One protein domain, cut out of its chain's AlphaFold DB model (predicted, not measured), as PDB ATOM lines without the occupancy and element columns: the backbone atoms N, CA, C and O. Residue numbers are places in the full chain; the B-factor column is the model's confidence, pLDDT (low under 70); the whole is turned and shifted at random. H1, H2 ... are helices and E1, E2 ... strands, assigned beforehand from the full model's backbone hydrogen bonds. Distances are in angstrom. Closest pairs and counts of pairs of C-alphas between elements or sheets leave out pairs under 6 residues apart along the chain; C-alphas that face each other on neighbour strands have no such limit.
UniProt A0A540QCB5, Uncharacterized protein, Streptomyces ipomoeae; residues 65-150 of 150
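What this domain is: This is residues 65 to 150 of the 150 residues of an uncharacterized protein of Streptomyces ipomoeae (UniProt A0A540QCB5). A twisted sheet of five strands has one helix, H1, over one face, and a long loop, residues 74 to 86, reaches one end of the longest axis. The 86 printed residues hold E1, E2, H1, E3, E4, E5, class mixed; the sheet, E2 E1 E5 E4 E3, is antiparallel. It is compact, radius of gyration of the C-alphas 13.4 A, spanning 42 by 28 by 20 A.

Where its parts are: E1, residues 65 to 73, starts at C-alpha 65 (31.628, -15.021, -18.312) and spans 25.7 A. E2 is 87 to 94, 23.3 A; H1 95 to 107, 18.6 A; E3 118 to 124; E4 131 to 136. E5, 140 to 149, 27.6 A, ends at C-alpha 149 (27.152, -15.934, -21.002).

How they stand to each other: E1 and E2 form a hairpin, N 67 to O 91 2.8 A. E1 neighbours E5, N 68 to O 145 2.8 A. E3, E4, E5 form a meander, each strand the antiparallel neighbour of the one before: N 123 to O 132 2.8 A, N 133 to O 144 2.8 A. H1, 8 of 9 O i to N i+4 pairs within hydrogen-bond range, is on the sheet at height 8.0 A, along E1 at 3 degrees on the local plane.

The domain as a whole: The farthest C-alphas, Trp 78 and Ala 150, are 43.9 A apart. The printed part has no cut; E1 to E2 is a long link. Mean pLDDT of the printed part is 72.5, with 41 residues under 70, among them 74 to 84 and 115 to 130.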
ATOM      1  N   TYR A  65      30.832 -15.588 -17.241       85.44
ATOM      2  CA  TYR A  65      31.628 -15.021 -18.312       85.44
ATOM      3  C   TYR A  65      32.481 -16.083 -18.976       85.44
ATOM      4  O   TYR A  65      33.056 -16.937 -18.311       85.44
ATOM      5  N   ARG A  66      32.609 -15.983 -20.294       91.19
ATOM      6  CA  ARG A  66      33.628 -16.691 -21.053       91.19
ATOM      7  C   ARG A  66      34.804 -15.761 -21.274       91.19
ATOM      8  O   ARG A  66      34.651 -14.720 -21.914       91.19
ATOM      9  N   LEU A  67      35.961 -16.152 -20.759       89.12
ATOM     10  CA  LEU A  67      37.233 -15.518 -21.054       89.12
ATOM     11  C   LEU A  67      37.858 -16.166 -22.284       89.12
ATOM     12  O   LEU A  67      37.875 -17.387 -22.407       89.12
ATOM     13  N   GLU A  68      38.380 -15.343 -23.190       91.75
ATOM     14  CA  GLU A  68      39.109 -15.775 -24.381       91.75
ATOM     15  C   GLU A  68      40.423 -15.002 -24.480       91.75
ATOM     16  O   GLU A  68      40.422 -13.814 -24.802       91.75
ATOM     17  N   LEU A  69      41.550 -15.674 -24.230       91.12
ATOM     18  CA  LEU A  69      42.888 -15.123 -24.442       91.12
ATOM     19  C   LEU A  69      43.407 -15.574 -25.804       91.12
ATOM     20  O   LEU A  69      43.642 -16.762 -26.030       91.12
ATOM     21  N   THR A  70      43.615 -14.619 -26.701       90.50
ATOM     22  CA  THR A  70      44.167 -14.845 -28.034       90.50
ATOM     23  C   THR A  70      45.553 -14.226 -28.154       90.50
ATOM     24  O   THR A  70      45.729 -13.025 -27.973       90.50
ATOM     25  N   GLU A  71      46.529 -15.049 -28.523       90.19
ATOM     26  CA  GLU A  71      47.893 -14.653 -28.857       90.19
ATOM     27  C   GLU A  71      48.036 -14.614 -30.379       90.19
ATOM     28  O   GLU A  71      47.941 -15.648 -31.048       90.19
ATOM     29  N   LYS A  72      48.251 -13.423 -30.937       86.69
ATOM     30  CA  LYS A  72      48.437 -13.201 -32.373       86.69
ATOM     31  C   LYS A  72      49.916 -12.916 -32.634       86.69
ATOM     32  O   LYS A  72      50.450 -11.980 -32.045       86.69
ATOM     33  N   PRO A  73      50.595 -13.664 -33.510       81.94
ATOM     34  CA  PRO A  73      51.967 -13.350 -33.880       81.94
ATOM     35  C   PRO A  73      52.100 -11.926 -34.403       81.94
ATOM     36  O   PRO A  73      51.345 -11.515 -35.294       81.94
ATOM     37  N   ARG A  74      53.089 -11.184 -33.902       69.31
ATOM     38  CA  ARG A  74      53.395  -9.864 -34.449       69.31
ATOM     39  C   ARG A  74      54.018 -10.065 -35.817       69.31
ATOM     40  O   ARG A  74      55.092 -10.646 -35.949       69.31
ATOM     41  N   ARG A  75      53.349  -9.570 -36.856       62.38
ATOM     42  CA  ARG A  75      53.921  -9.542 -38.205       62.38
ATOM     43  C   ARG A  75      54.924  -8.401 -38.285       62.38
ATOM     44  O   ARG A  75      54.608  -7.326 -38.794       62.38
ATOM     45  N   TYR A  76      56.130  -8.617 -37.768       56.72
ATOM     46  CA  TYR A  76      57.214  -7.685 -38.036       56.72
ATOM     47  C   TYR A  76      57.647  -7.830 -39.497       56.72
ATOM     48  O   TYR A  76      57.816  -8.955 -39.972       56.72
ATOM     49  N   PRO A  77      57.915  -6.723 -40.213       54.09
ATOM     50  CA  PRO A  77      58.401  -6.772 -41.593       54.09
ATOM     51  C   PRO A  77      59.688  -7.597 -41.770       54.09
ATOM     52  O   PRO A  77      60.006  -8.019 -42.878       54.09
ATOM     53  N   TRP A  78      60.438  -7.808 -40.683       50.00
ATOM     54  CA  TRP A  78      61.697  -8.552 -40.650       50.00
ATOM     55  C   TRP A  78      61.605  -9.935 -39.983       50.00
ATOM     56  O   TRP A  78      62.588 -10.673 -40.036       50.00
ATOM     57  N   SER A  79      60.479 -10.318 -39.367       50.09
ATOM     58  CA  SER A  79      60.320 -11.662 -38.794       50.09
ATOM     59  C   SER A  79      59.717 -12.598 -39.840       50.09
ATOM     60  O   SER A  79      58.521 -12.544 -40.117       50.09
ATOM     61  N   ARG A  80      60.548 -13.466 -40.424       47.50
ATOM     62  CA  ARG A  80      60.115 -14.552 -41.321       47.50
ATOM     63  C   ARG A  80      59.667 -15.794 -40.543       47.50
ATOM     64  O   ARG A  80      60.021 -16.906 -40.918       47.50
ATOM     65  N   ASP A  81      58.926 -15.616 -39.453       53.22
ATOM     66  CA  ASP A  81      58.282 -16.750 -38.790       53.22
ATOM     67  C   ASP A  81      56.975 -17.057 -39.523       53.22
ATOM     68  O   ASP A  81      55.888 -16.631 -39.131       53.22
ATOM     69  N   GLU A  82      57.104 -17.774 -40.641       53.03
ATOM     70  CA  GLU A  82      55.979 -18.278 -41.440       53.03
ATOM     71  C   GLU A  82      55.137 -19.315 -40.666       53.03
ATOM     72  O   GLU A  82      53.980 -19.548 -41.012       53.03
ATOM     73  N   ASP A  83      55.677 -19.851 -39.566       56.31
ATOM     74  CA  ASP A  83      55.044 -20.858 -38.709       56.31
ATOM     75  C   ASP A  83      54.383 -20.287 -37.445       56.31
ATOM     76  O   ASP A  83      53.848 -21.040 -36.624       56.31
ATOM     77  N   ALA A  84      54.402 -18.967 -37.242       65.94
ATOM     78  CA  ALA A  84      53.755 -18.395 -36.074       65.94
ATOM     79  C   ALA A  84      52.226 -18.525 -36.215       65.94
ATOM     80  O   ALA A  84      51.596 -17.902 -37.070       65.94
ATOM     81  N   GLN A  85      51.628 -19.371 -35.376       75.62
ATOM     82  CA  GLN A  85      50.189 -19.627 -35.363       75.62
ATOM     83  C   GLN A  85      49.504 -18.808 -34.275       75.62
ATOM     84  O   GLN A  85      49.992 -18.728 -33.146       75.62
ATOM     85  N   THR A  86      48.341 -18.244 -34.608       87.12
ATOM     86  CA  THR A  86      47.433 -17.667 -33.616       87.12
ATOM     87  C   THR A  86      46.958 -18.762 -32.672       87.12
ATOM     88  O   THR A  86      46.465 -19.798 -33.123       87.12
ATOM     89  N   LYS A  87      47.084 -18.529 -31.367       89.50
ATOM     90  CA  LYS A  87      46.622 -19.456 -30.330       89.50
ATOM     91  C   LYS A  87      45.523 -18.792 -29.524       89.50
ATOM     92  O   LYS A  87      45.695 -17.658 -29.092       89.50
ATOM     93  N   THR A  88      44.429 -19.508 -29.294       91.44
ATOM     94  CA  THR A  88      43.329 -19.036 -28.449       91.44
ATOM     95  C   THR A  88      43.060 -20.057 -27.358       91.44
ATOM     96  O   THR A  88      42.923 -21.249 -27.633       91.44
ATOM     97  N   ARG A  89      42.982 -19.578 -26.119       91.06
ATOM     98  CA  ARG A  89      42.518 -20.335 -24.955       91.06
ATOM     99  C   ARG A  89      41.229 -19.714 -24.456       91.06
ATOM    100  O   ARG A  89      41.075 -18.498 -24.530       91.06
ATOM    101  N   HIS A  90      40.326 -20.550 -23.962       93.06
ATOM    102  CA  HIS A  90      39.096 -20.088 -23.343       93.06
ATOM    103  C   HIS A  90      38.810 -20.848 -22.060       93.06
ATOM    104  O   HIS A  90      39.160 -22.023 -21.935       93.06
ATOM    105  N   TRP A  91      38.153 -20.173 -21.131       91.75
ATOM    106  CA  TRP A  91      37.636 -20.764 -19.908       91.75
ATOM    107  C   TRP A  91      36.424 -19.961 -19.436       91.75
ATOM    108  O   TRP A  91      36.280 -18.780 -19.755       91.75
ATOM    109  N   ASP A  92      35.526 -20.631 -18.723       93.06
ATOM    110  CA  ASP A  92      34.316 -20.018 -18.183       93.06
ATOM    111  C   ASP A  92      34.540 -19.723 -16.692       93.06
ATOM    112  O   ASP A  92      35.034 -20.582 -15.963       93.06
ATOM    113  N   VAL A  93      34.184 -18.515 -16.259       85.25
ATOM    114  CA  VAL A  93      34.371 -18.000 -14.892       85.25
ATOM    115  C   VAL A  93      33.104 -17.311 -14.412       85.25
ATOM    116  O   VAL A  93      32.291 -16.852 -15.220       85.25
ATOM    117  N   ASP A  94      32.904 -17.221 -13.104       85.56
ATOM    118  CA  ASP A  94      31.889 -16.313 -12.567       85.56
ATOM    119  C   ASP A  94      32.392 -14.858 -12.502       85.56
ATOM    120  O   ASP A  94      33.561 -14.558 -12.754       85.56
ATOM    121  N   GLY A  95      31.494 -13.912 -12.225       70.31
ATOM    122  CA  GLY A  95      31.845 -12.495 -12.165       70.31
ATOM    123  C   GLY A  95      32.806 -12.129 -11.027       70.31
ATOM    124  O   GLY A  95      33.561 -11.162 -11.151       70.31
ATOM    125  N   THR A  96      32.828 -12.901  -9.939       69.81
ATOM    126  CA  THR A  96      33.771 -12.690  -8.829       69.81
ATOM    127  C   THR A  96      35.177 -13.122  -9.241       69.81
ATOM    128  O   THR A  96      36.136 -12.368  -9.059       69.81
ATOM    129  N   GLU A  97      35.292 -14.294  -9.864       75.25
ATOM    130  CA  GLU A  97      36.523 -14.808 -10.464       75.25
ATOM    131  C   GLU A  97      37.025 -13.883 -11.574       75.25
ATOM    132  O   GLU A  97      38.202 -13.527 -11.586       75.25
ATOM    133  N   LEU A  98      36.139 -13.405 -12.458       73.69
ATOM    134  CA  LEU A  98      36.497 -12.452 -13.509       73.69
ATOM    135  C   LEU A  98      37.155 -11.204 -12.916       73.69
ATOM    136  O   LEU A  98      38.200 -10.773 -13.393       73.69
ATOM    137  N   ARG A  99      36.578 -10.626 -11.861       69.38
ATOM    138  CA  ARG A  99      37.134  -9.430 -11.221       69.38
ATOM    139  C   ARG A  99      38.550  -9.657 -10.679       69.38
ATOM    140  O   ARG A  99      39.382  -8.762 -10.818       69.38
ATOM    141  N   ALA A 100      38.808 -10.812 -10.068       67.62
ATOM    142  CA  ALA A 100      40.141 -11.176  -9.591       67.62
ATOM    143  C   ALA A 100      41.111 -11.381 -10.766       67.62
ATOM    144  O   ALA A 100      42.168 -10.759 -10.810       67.62
ATOM    145  N   LEU A 101      40.696 -12.139 -11.780       72.06
ATOM    146  CA  LEU A 101      41.511 -12.424 -12.959       72.06
ATOM    147  C   LEU A 101      41.892 -11.162 -13.725       72.06
ATOM    148  O   LEU A 101      43.027 -11.034 -14.159       72.06
ATOM    149  N   LEU A 102      40.981 -10.200 -13.880       70.25
ATOM    150  CA  LEU A 102      41.296  -8.938 -14.555       70.25
ATOM    151  C   LEU A 102      42.446  -8.184 -13.886       70.25
ATOM    152  O   LEU A 102      43.213  -7.516 -14.578       70.25
ATOM    153  N   TRP A 103      42.578  -8.306 -12.566       65.19
ATOM    154  CA  TRP A 103      43.703  -7.744 -11.832       65.19
ATOM    155  C   TRP A 103      45.002  -8.496 -12.135       65.19
ATOM    156  O   TRP A 103      45.990  -7.859 -12.499       65.19
ATOM    157  N   ASP A 104      44.975  -9.827 -12.073       68.19
ATOM    158  CA  ASP A 104      46.138 -10.685 -12.341       68.19
ATOM    159  C   ASP A 104      46.617 -10.560 -13.799       68.19
ATOM    160  O   ASP A 104      47.812 -10.503 -14.090       68.19
ATOM    161  N   PHE A 105      45.684 -10.429 -14.745       68.38
ATOM    162  CA  PHE A 105      45.999 -10.149 -16.142       68.38
ATOM    163  C   PHE A 105      46.596  -8.751 -16.312       68.38
ATOM    164  O   PHE A 105      47.603  -8.605 -17.006       68.38
ATOM    165  N   ALA A 106      46.024  -7.726 -15.673       61.25
ATOM    166  CA  ALA A 106      46.531  -6.357 -15.762       61.25
ATOM    167  C   ALA A 106      47.937  -6.195 -15.157       61.25
ATOM    168  O   ALA A 106      48.721  -5.397 -15.669       61.25
ATOM    169  N   SER A 107      48.270  -6.954 -14.110       58.91
ATOM    170  CA  SER A 107      49.609  -6.979 -13.504       58.91
ATOM    171  C   SER A 107      50.607  -7.870 -14.256       58.91
ATOM    172  O   SER A 107      51.804  -7.816 -13.968       58.91
ATOM    173  N   GLY A 108      50.141  -8.673 -15.221       60.19
ATOM    174  CA  GLY A 108      50.961  -9.662 -15.917       60.19
ATOM    175  C   GLY A 108      51.331 -10.877 -15.054       60.19
ATOM    176  O   GLY A 108      52.240 -11.620 -15.425       60.19
ATOM    177  N   ASP A 109      50.645 -11.075 -13.926       67.25
ATOM    178  CA  ASP A 109      50.911 -12.099 -12.907       67.25
ATOM    179  C   ASP A 109      49.867 -13.226 -12.955       67.25
ATOM    180  O   ASP A 109      49.264 -13.605 -11.956       67.25
ATOM    181  N   HIS A 110      49.614 -13.749 -14.156       73.75
ATOM    182  CA  HIS A 110      48.707 -14.876 -14.362       73.75
ATOM    183  C   HIS A 110      49.448 -16.024 -15.049       73.75
ATOM    184  O   HIS A 110      50.161 -15.803 -16.029       73.75
ATOM    185  N   GLU A 111      49.272 -17.261 -14.577       80.00
ATOM    186  CA  GLU A 111      50.029 -18.427 -15.066       80.00
ATOM    187  C   GLU A 111      49.804 -18.720 -16.554       80.00
ATOM    188  O   GLU A 111      50.712 -19.171 -17.256       80.00
ATOM    189  N   ASP A 112      48.610 -18.402 -17.057       81.75
ATOM    190  CA  ASP A 112      48.314 -18.519 -18.478       81.75
ATOM    191  C   ASP A 112      49.028 -17.474 -19.334       81.75
ATOM    192  O   ASP A 112      49.136 -17.669 -20.542       81.75
ATOM    193  N   LEU A 113      49.543 -16.379 -18.782       73.44
ATOM    194  CA  LEU A 113      50.227 -15.389 -19.597       73.44
ATOM    195  C   LEU A 113      51.627 -15.858 -20.002       73.44
ATOM    196  O   LEU A 113      52.415 -16.308 -19.166       73.44
ATOM    197  N   PRO A 114      52.010 -15.696 -21.283       72.62
ATOM    198  CA  PRO A 114      53.408 -15.820 -21.661       72.62
ATOM    199  C   PRO A 114      54.287 -14.897 -20.805       72.62
ATOM    200  O   PRO A 114      53.903 -13.775 -20.471       72.62
ATOM    201  N   LYS A 115      55.507 -15.328 -20.479       69.12
ATOM    202  CA  LYS A 115      56.426 -14.504 -19.680       69.12
ATOM    203  C   LYS A 115      56.669 -13.140 -20.330       69.12
ATOM    204  O   LYS A 115      56.994 -13.057 -21.514       69.12
ATOM    205  N   GLY A 116      56.569 -12.081 -19.527       63.75
ATOM    206  CA  GLY A 116      56.756 -10.703 -19.988       63.75
ATOM    207  C   GLY A 116      55.579 -10.139 -20.786       63.75
ATOM    208  O   GLY A 116      55.758  -9.128 -21.466       63.75
ATOM    209  N   SER A 117      54.415 -10.793 -20.727       67.81
ATOM    210  CA  SER A 117      53.143 -10.225 -21.178       67.81
ATOM    211  C   SER A 117      52.775  -9.008 -20.352       67.81
ATOM    212  O   SER A 117      53.003  -8.983 -19.145       67.81
ATOM    213  N   TYR A 118      52.145  -8.037 -20.995       66.94
ATOM    214  CA  TYR A 118      51.465  -6.957 -20.305       66.94
ATOM    215  C   TYR A 118      50.306  -6.424 -21.144       66.94
ATOM    216  O   TYR A 118      50.342  -6.522 -22.372       66.94
ATOM    217  N   PHE A 119      49.300  -5.850 -20.483       67.81
ATOM    218  CA  PHE A 119      48.189  -5.157 -21.133       67.81
ATOM    219  C   PHE A 119      48.331  -3.648 -20.939       67.81
ATOM    220  O   PHE A 119      48.753  -3.176 -19.882       67.81
ATOM    221  N   ASP A 120      48.021  -2.894 -21.983       62.06
ATOM    222  CA  ASP A 120      48.161  -1.437 -22.039       62.06
ATOM    223  C   ASP A 120      46.909  -0.738 -22.585       62.06
ATOM    224  O   ASP A 120      46.773   0.478 -22.448       62.06
ATOM    225  N   GLU A 121      45.950  -1.497 -23.121       65.44
ATOM    226  CA  GLU A 121      44.662  -0.994 -23.582       65.44
ATOM    227  C   GLU A 121      43.520  -1.824 -22.993       65.44
ATOM    228  O   GLU A 121      43.580  -3.051 -22.890       65.44
ATOM    229  N   ALA A 122      42.435  -1.139 -22.649       67.81
ATOM    230  CA  ALA A 122      41.205  -1.743 -22.177       67.81
ATOM    231  C   ALA A 122      39.999  -1.000 -22.751       67.81
ATOM    232  O   ALA A 122      40.006   0.225 -22.877       67.81
ATOM    233  N   GLY A 123      38.947  -1.741 -23.083       65.50
ATOM    234  CA  GLY A 123      37.743  -1.181 -23.673       65.50
ATOM    235  C   GLY A 123      36.610  -2.191 -23.777       65.50
ATOM    236  O   GLY A 123      36.587  -3.211 -23.089       65.50
ATOM    237  N   HIS A 124      35.666  -1.892 -24.665       62.81
ATOM    238  CA  HIS A 124      34.513  -2.739 -24.953       62.81
ATOM    239  C   HIS A 124      34.539  -3.188 -26.408       62.81
ATOM    240  O   HIS A 124      34.967  -2.432 -27.291       62.81
ATOM    241  N   LYS A 125      34.047  -4.401 -26.687       61.25
ATOM    242  CA  LYS A 125      33.820  -4.797 -28.081       61.25
ATOM    243  C   LYS A 125      32.699  -3.941 -28.691       61.25
ATOM    244  O   LYS A 125      31.724  -3.621 -28.006       61.25
ATOM    245  N   PRO A 126      32.803  -3.573 -29.981       53.47
ATOM    246  CA  PRO A 126      31.726  -2.869 -30.666       53.47
ATOM    247  C   PRO A 126      30.412  -3.660 -30.572       53.47
ATOM    248  O   PRO A 126      30.325  -4.772 -31.087       53.47
ATOM    249  N   GLY A 127      29.393  -3.078 -29.932       51.19
ATOM    250  CA  GLY A 127      28.038  -3.637 -29.889       51.19
ATOM    251  C   GLY A 127      27.705  -4.578 -28.724       51.19
ATOM    252  O   GLY A 127      26.668  -5.230 -28.804       51.19
ATOM    253  N   GLY A 128      28.508  -4.649 -27.655       55.50
ATOM    254  CA  GLY A 128      28.219  -5.536 -26.518       55.50
ATOM    255  C   GLY A 128      28.606  -4.988 -25.143       55.50
ATOM    256  O   GLY A 128      29.302  -3.983 -25.023       55.50
ATOM    257  N   THR A 129      28.153  -5.696 -24.103       53.47
ATOM    258  CA  THR A 129      28.623  -5.592 -22.703       53.47
ATOM    259  C   THR A 129      29.969  -6.286 -22.481       53.47
ATOM    260  O   THR A 129      30.460  -6.343 -21.355       53.47
ATOM    261  N   ASP A 130      30.559  -6.811 -23.552       64.88
ATOM    262  CA  ASP A 130      31.786  -7.590 -23.517       64.88
ATOM    263  C   ASP A 130      32.996  -6.684 -23.325       64.88
ATOM    264  O   ASP A 130      33.134  -5.616 -23.937       64.88
ATOM    265  N   PHE A 131      33.886  -7.144 -22.463       71.75
ATOM    266  CA  PHE A 131      35.104  -6.456 -22.099       71.75
ATOM    267  C   PHE A 131      36.276  -6.942 -22.951       71.75
ATOM    268  O   PHE A 131      36.323  -8.101 -23.364       71.75
ATOM    269  N   LEU A 132      37.222  -6.047 -23.220       73.56
ATOM    270  CA  LEU A 132      38.393  -6.313 -24.042       73.56
ATOM    271  C   LEU A 132      39.638  -5.699 -23.403       73.56
ATOM    272  O   LEU A 132      39.676  -4.487 -23.205       73.56
ATOM    273  N   LEU A 133      40.671  -6.507 -23.170       75.00
ATOM    274  CA  LEU A 133      42.041  -6.033 -22.971       75.00
ATOM    275  C   LEU A 133      42.868  -6.314 -24.212       75.00
ATOM    276  O   LEU A 133      42.794  -7.406 -24.783       75.00
ATOM    277  N   ARG A 134      43.715  -5.357 -24.581       72.62
ATOM    278  CA  ARG A 134      44.798  -5.580 -25.532       72.62
ATOM    279  C   ARG A 134      46.134  -5.307 -24.872       72.62
ATOM    280  O   ARG A 134      46.258  -4.489 -23.960       72.62
ATOM    281  N   GLY A 135      47.105  -6.089 -25.296       73.88
ATOM    282  CA  GLY A 135      48.438  -6.080 -24.741       73.88
ATOM    283  C   GLY A 135      49.423  -6.689 -25.710       73.88
ATOM    284  O   GLY A 135      49.097  -6.989 -26.861       73.88
ATOM    285  N   CYS A 136      50.639  -6.922 -25.242       67.19
ATOM    286  CA  CYS A 136      51.631  -7.622 -26.036       67.19
ATOM    287  C   CYS A 136      52.649  -8.372 -25.178       67.19
ATOM    288  O   CYS A 136      52.814  -8.158 -23.977       67.19
ATOM    289  N   THR A 137      53.360  -9.261 -25.854       68.94
ATOM    290  CA  THR A 137      54.638  -9.834 -25.441       68.94
ATOM    291  C   THR A 137      55.724  -9.313 -26.382       68.94
ATOM    292  O   THR A 137      55.475  -8.527 -27.300       68.94
ATOM    293  N   TYR A 138      56.950  -9.806 -26.216       66.06
ATOM    294  CA  TYR A 138      58.023  -9.524 -27.167       66.06
ATOM    295  C   TYR A 138      57.721 -10.027 -28.597       66.06
ATOM    296  O   TYR A 138      58.155  -9.397 -29.558       66.06
ATOM    297  N   HIS A 139      56.958 -11.118 -28.757       66.44
ATOM    298  CA  HIS A 139      56.729 -11.767 -30.060       66.44
ATOM    299  C   HIS A 139      55.274 -11.728 -30.555       66.44
ATOM    300  O   HIS A 139      55.041 -11.815 -31.760       66.44
ATOM    301  N   ASN A 140      54.303 -11.573 -29.655       75.31
ATOM    302  CA  ASN A 140      52.870 -11.699 -29.934       75.31
ATOM    303  C   ASN A 140      52.101 -10.474 -29.431       75.31
ATOM    304  O   ASN A 140      52.417  -9.951 -28.364       75.31
ATOM    305  N   ASP A 141      51.070 -10.066 -30.159       82.38
ATOM    306  CA  ASP A 141      49.997  -9.231 -29.628       82.38
ATOM    307  C   ASP A 141      49.037 -10.123 -28.821       82.38
ATOM    308  O   ASP A 141      48.798 -11.283 -29.174       82.38
ATOM    309  N   LEU A 142      48.500  -9.591 -27.727       81.06
ATOM    310  CA  LEU A 142      47.568 -10.275 -26.835       81.06
ATOM    311  C   LEU A 142      46.201  -9.606 -26.895       81.06
ATOM    312  O   LEU A 142      46.094  -8.381 -26.893       81.06
ATOM    313  N   GLU A 143      45.155 -10.419 -26.887       86.69
ATOM    314  CA  GLU A 143      43.771  -9.968 -26.803       86.69
ATOM    315  C   GLU A 143      43.025 -10.846 -25.796       86.69
ATOM    316  O   GLU A 143      42.851 -12.036 -26.050       86.69
ATOM    317  N   LEU A 144      42.600 -10.280 -24.665       84.50
ATOM    318  CA  LEU A 144      41.726 -10.956 -23.704       84.50
ATOM    319  C   LEU A 144      40.314 -10.397 -23.857       84.50
ATOM    320  O   LEU A 144      40.094  -9.212 -23.623       84.50
ATOM    321  N   THR A 145      39.355 -11.233 -24.235       86.00
ATOM    322  CA  THR A 145      37.932 -10.866 -24.229       86.00
ATOM    323  C   THR A 145      37.243 -11.508 -23.032       86.00
ATOM    324  O   THR A 145      37.481 -12.683 -22.773       86.00
ATOM    325  N   ALA A 146      36.361 -10.777 -22.351       82.44
ATOM    326  CA  ALA A 146      35.380 -11.353 -21.435       82.44
ATOM    327  C   ALA A 146      33.967 -11.129 -21.982       82.44
ATOM    328  O   ALA A 146      33.534  -9.984 -22.126       82.44
ATOM    329  N   THR A 147      33.258 -12.216 -22.271       85.75
ATOM    330  CA  THR A 147      31.907 -12.201 -22.847       85.75
ATOM    331  C   THR A 147      30.910 -12.715 -21.823       85.75
ATOM    332  O   THR A 147      31.119 -13.795 -21.271       85.75
ATOM    333  N   LEU A 148      29.826 -11.980 -21.565       80.00
ATOM    334  CA  LEU A 148      28.769 -12.455 -20.664       80.00
ATOM    335  C   LEU A 148      28.024 -13.633 -21.316       80.00
ATOM    336  O   LEU A 148      27.576 -13.543 -22.459       80.00
ATOM    337  N   VAL A 149      27.880 -14.732 -20.585       83.25
ATOM    338  CA  VAL A 149      27.152 -15.934 -21.002       83.25
ATOM    339  C   VAL A 149      25.777 -15.918 -20.332       83.25
ATOM    340  O   VAL A 149      25.683 -15.715 -19.121       83.25
ATOM    341  N   ALA A 150      24.724 -16.091 -21.136       71.81
ATOM    342  CA  ALA A 150      23.330 -16.121 -20.685       71.81
ATOM    343  C   ALA A 150      22.957 -17.414 -19.945       71.81
ATOM    344  O   ALA A 150      23.536 -18.477 -20.275       71.81
TER     345      ALA A 150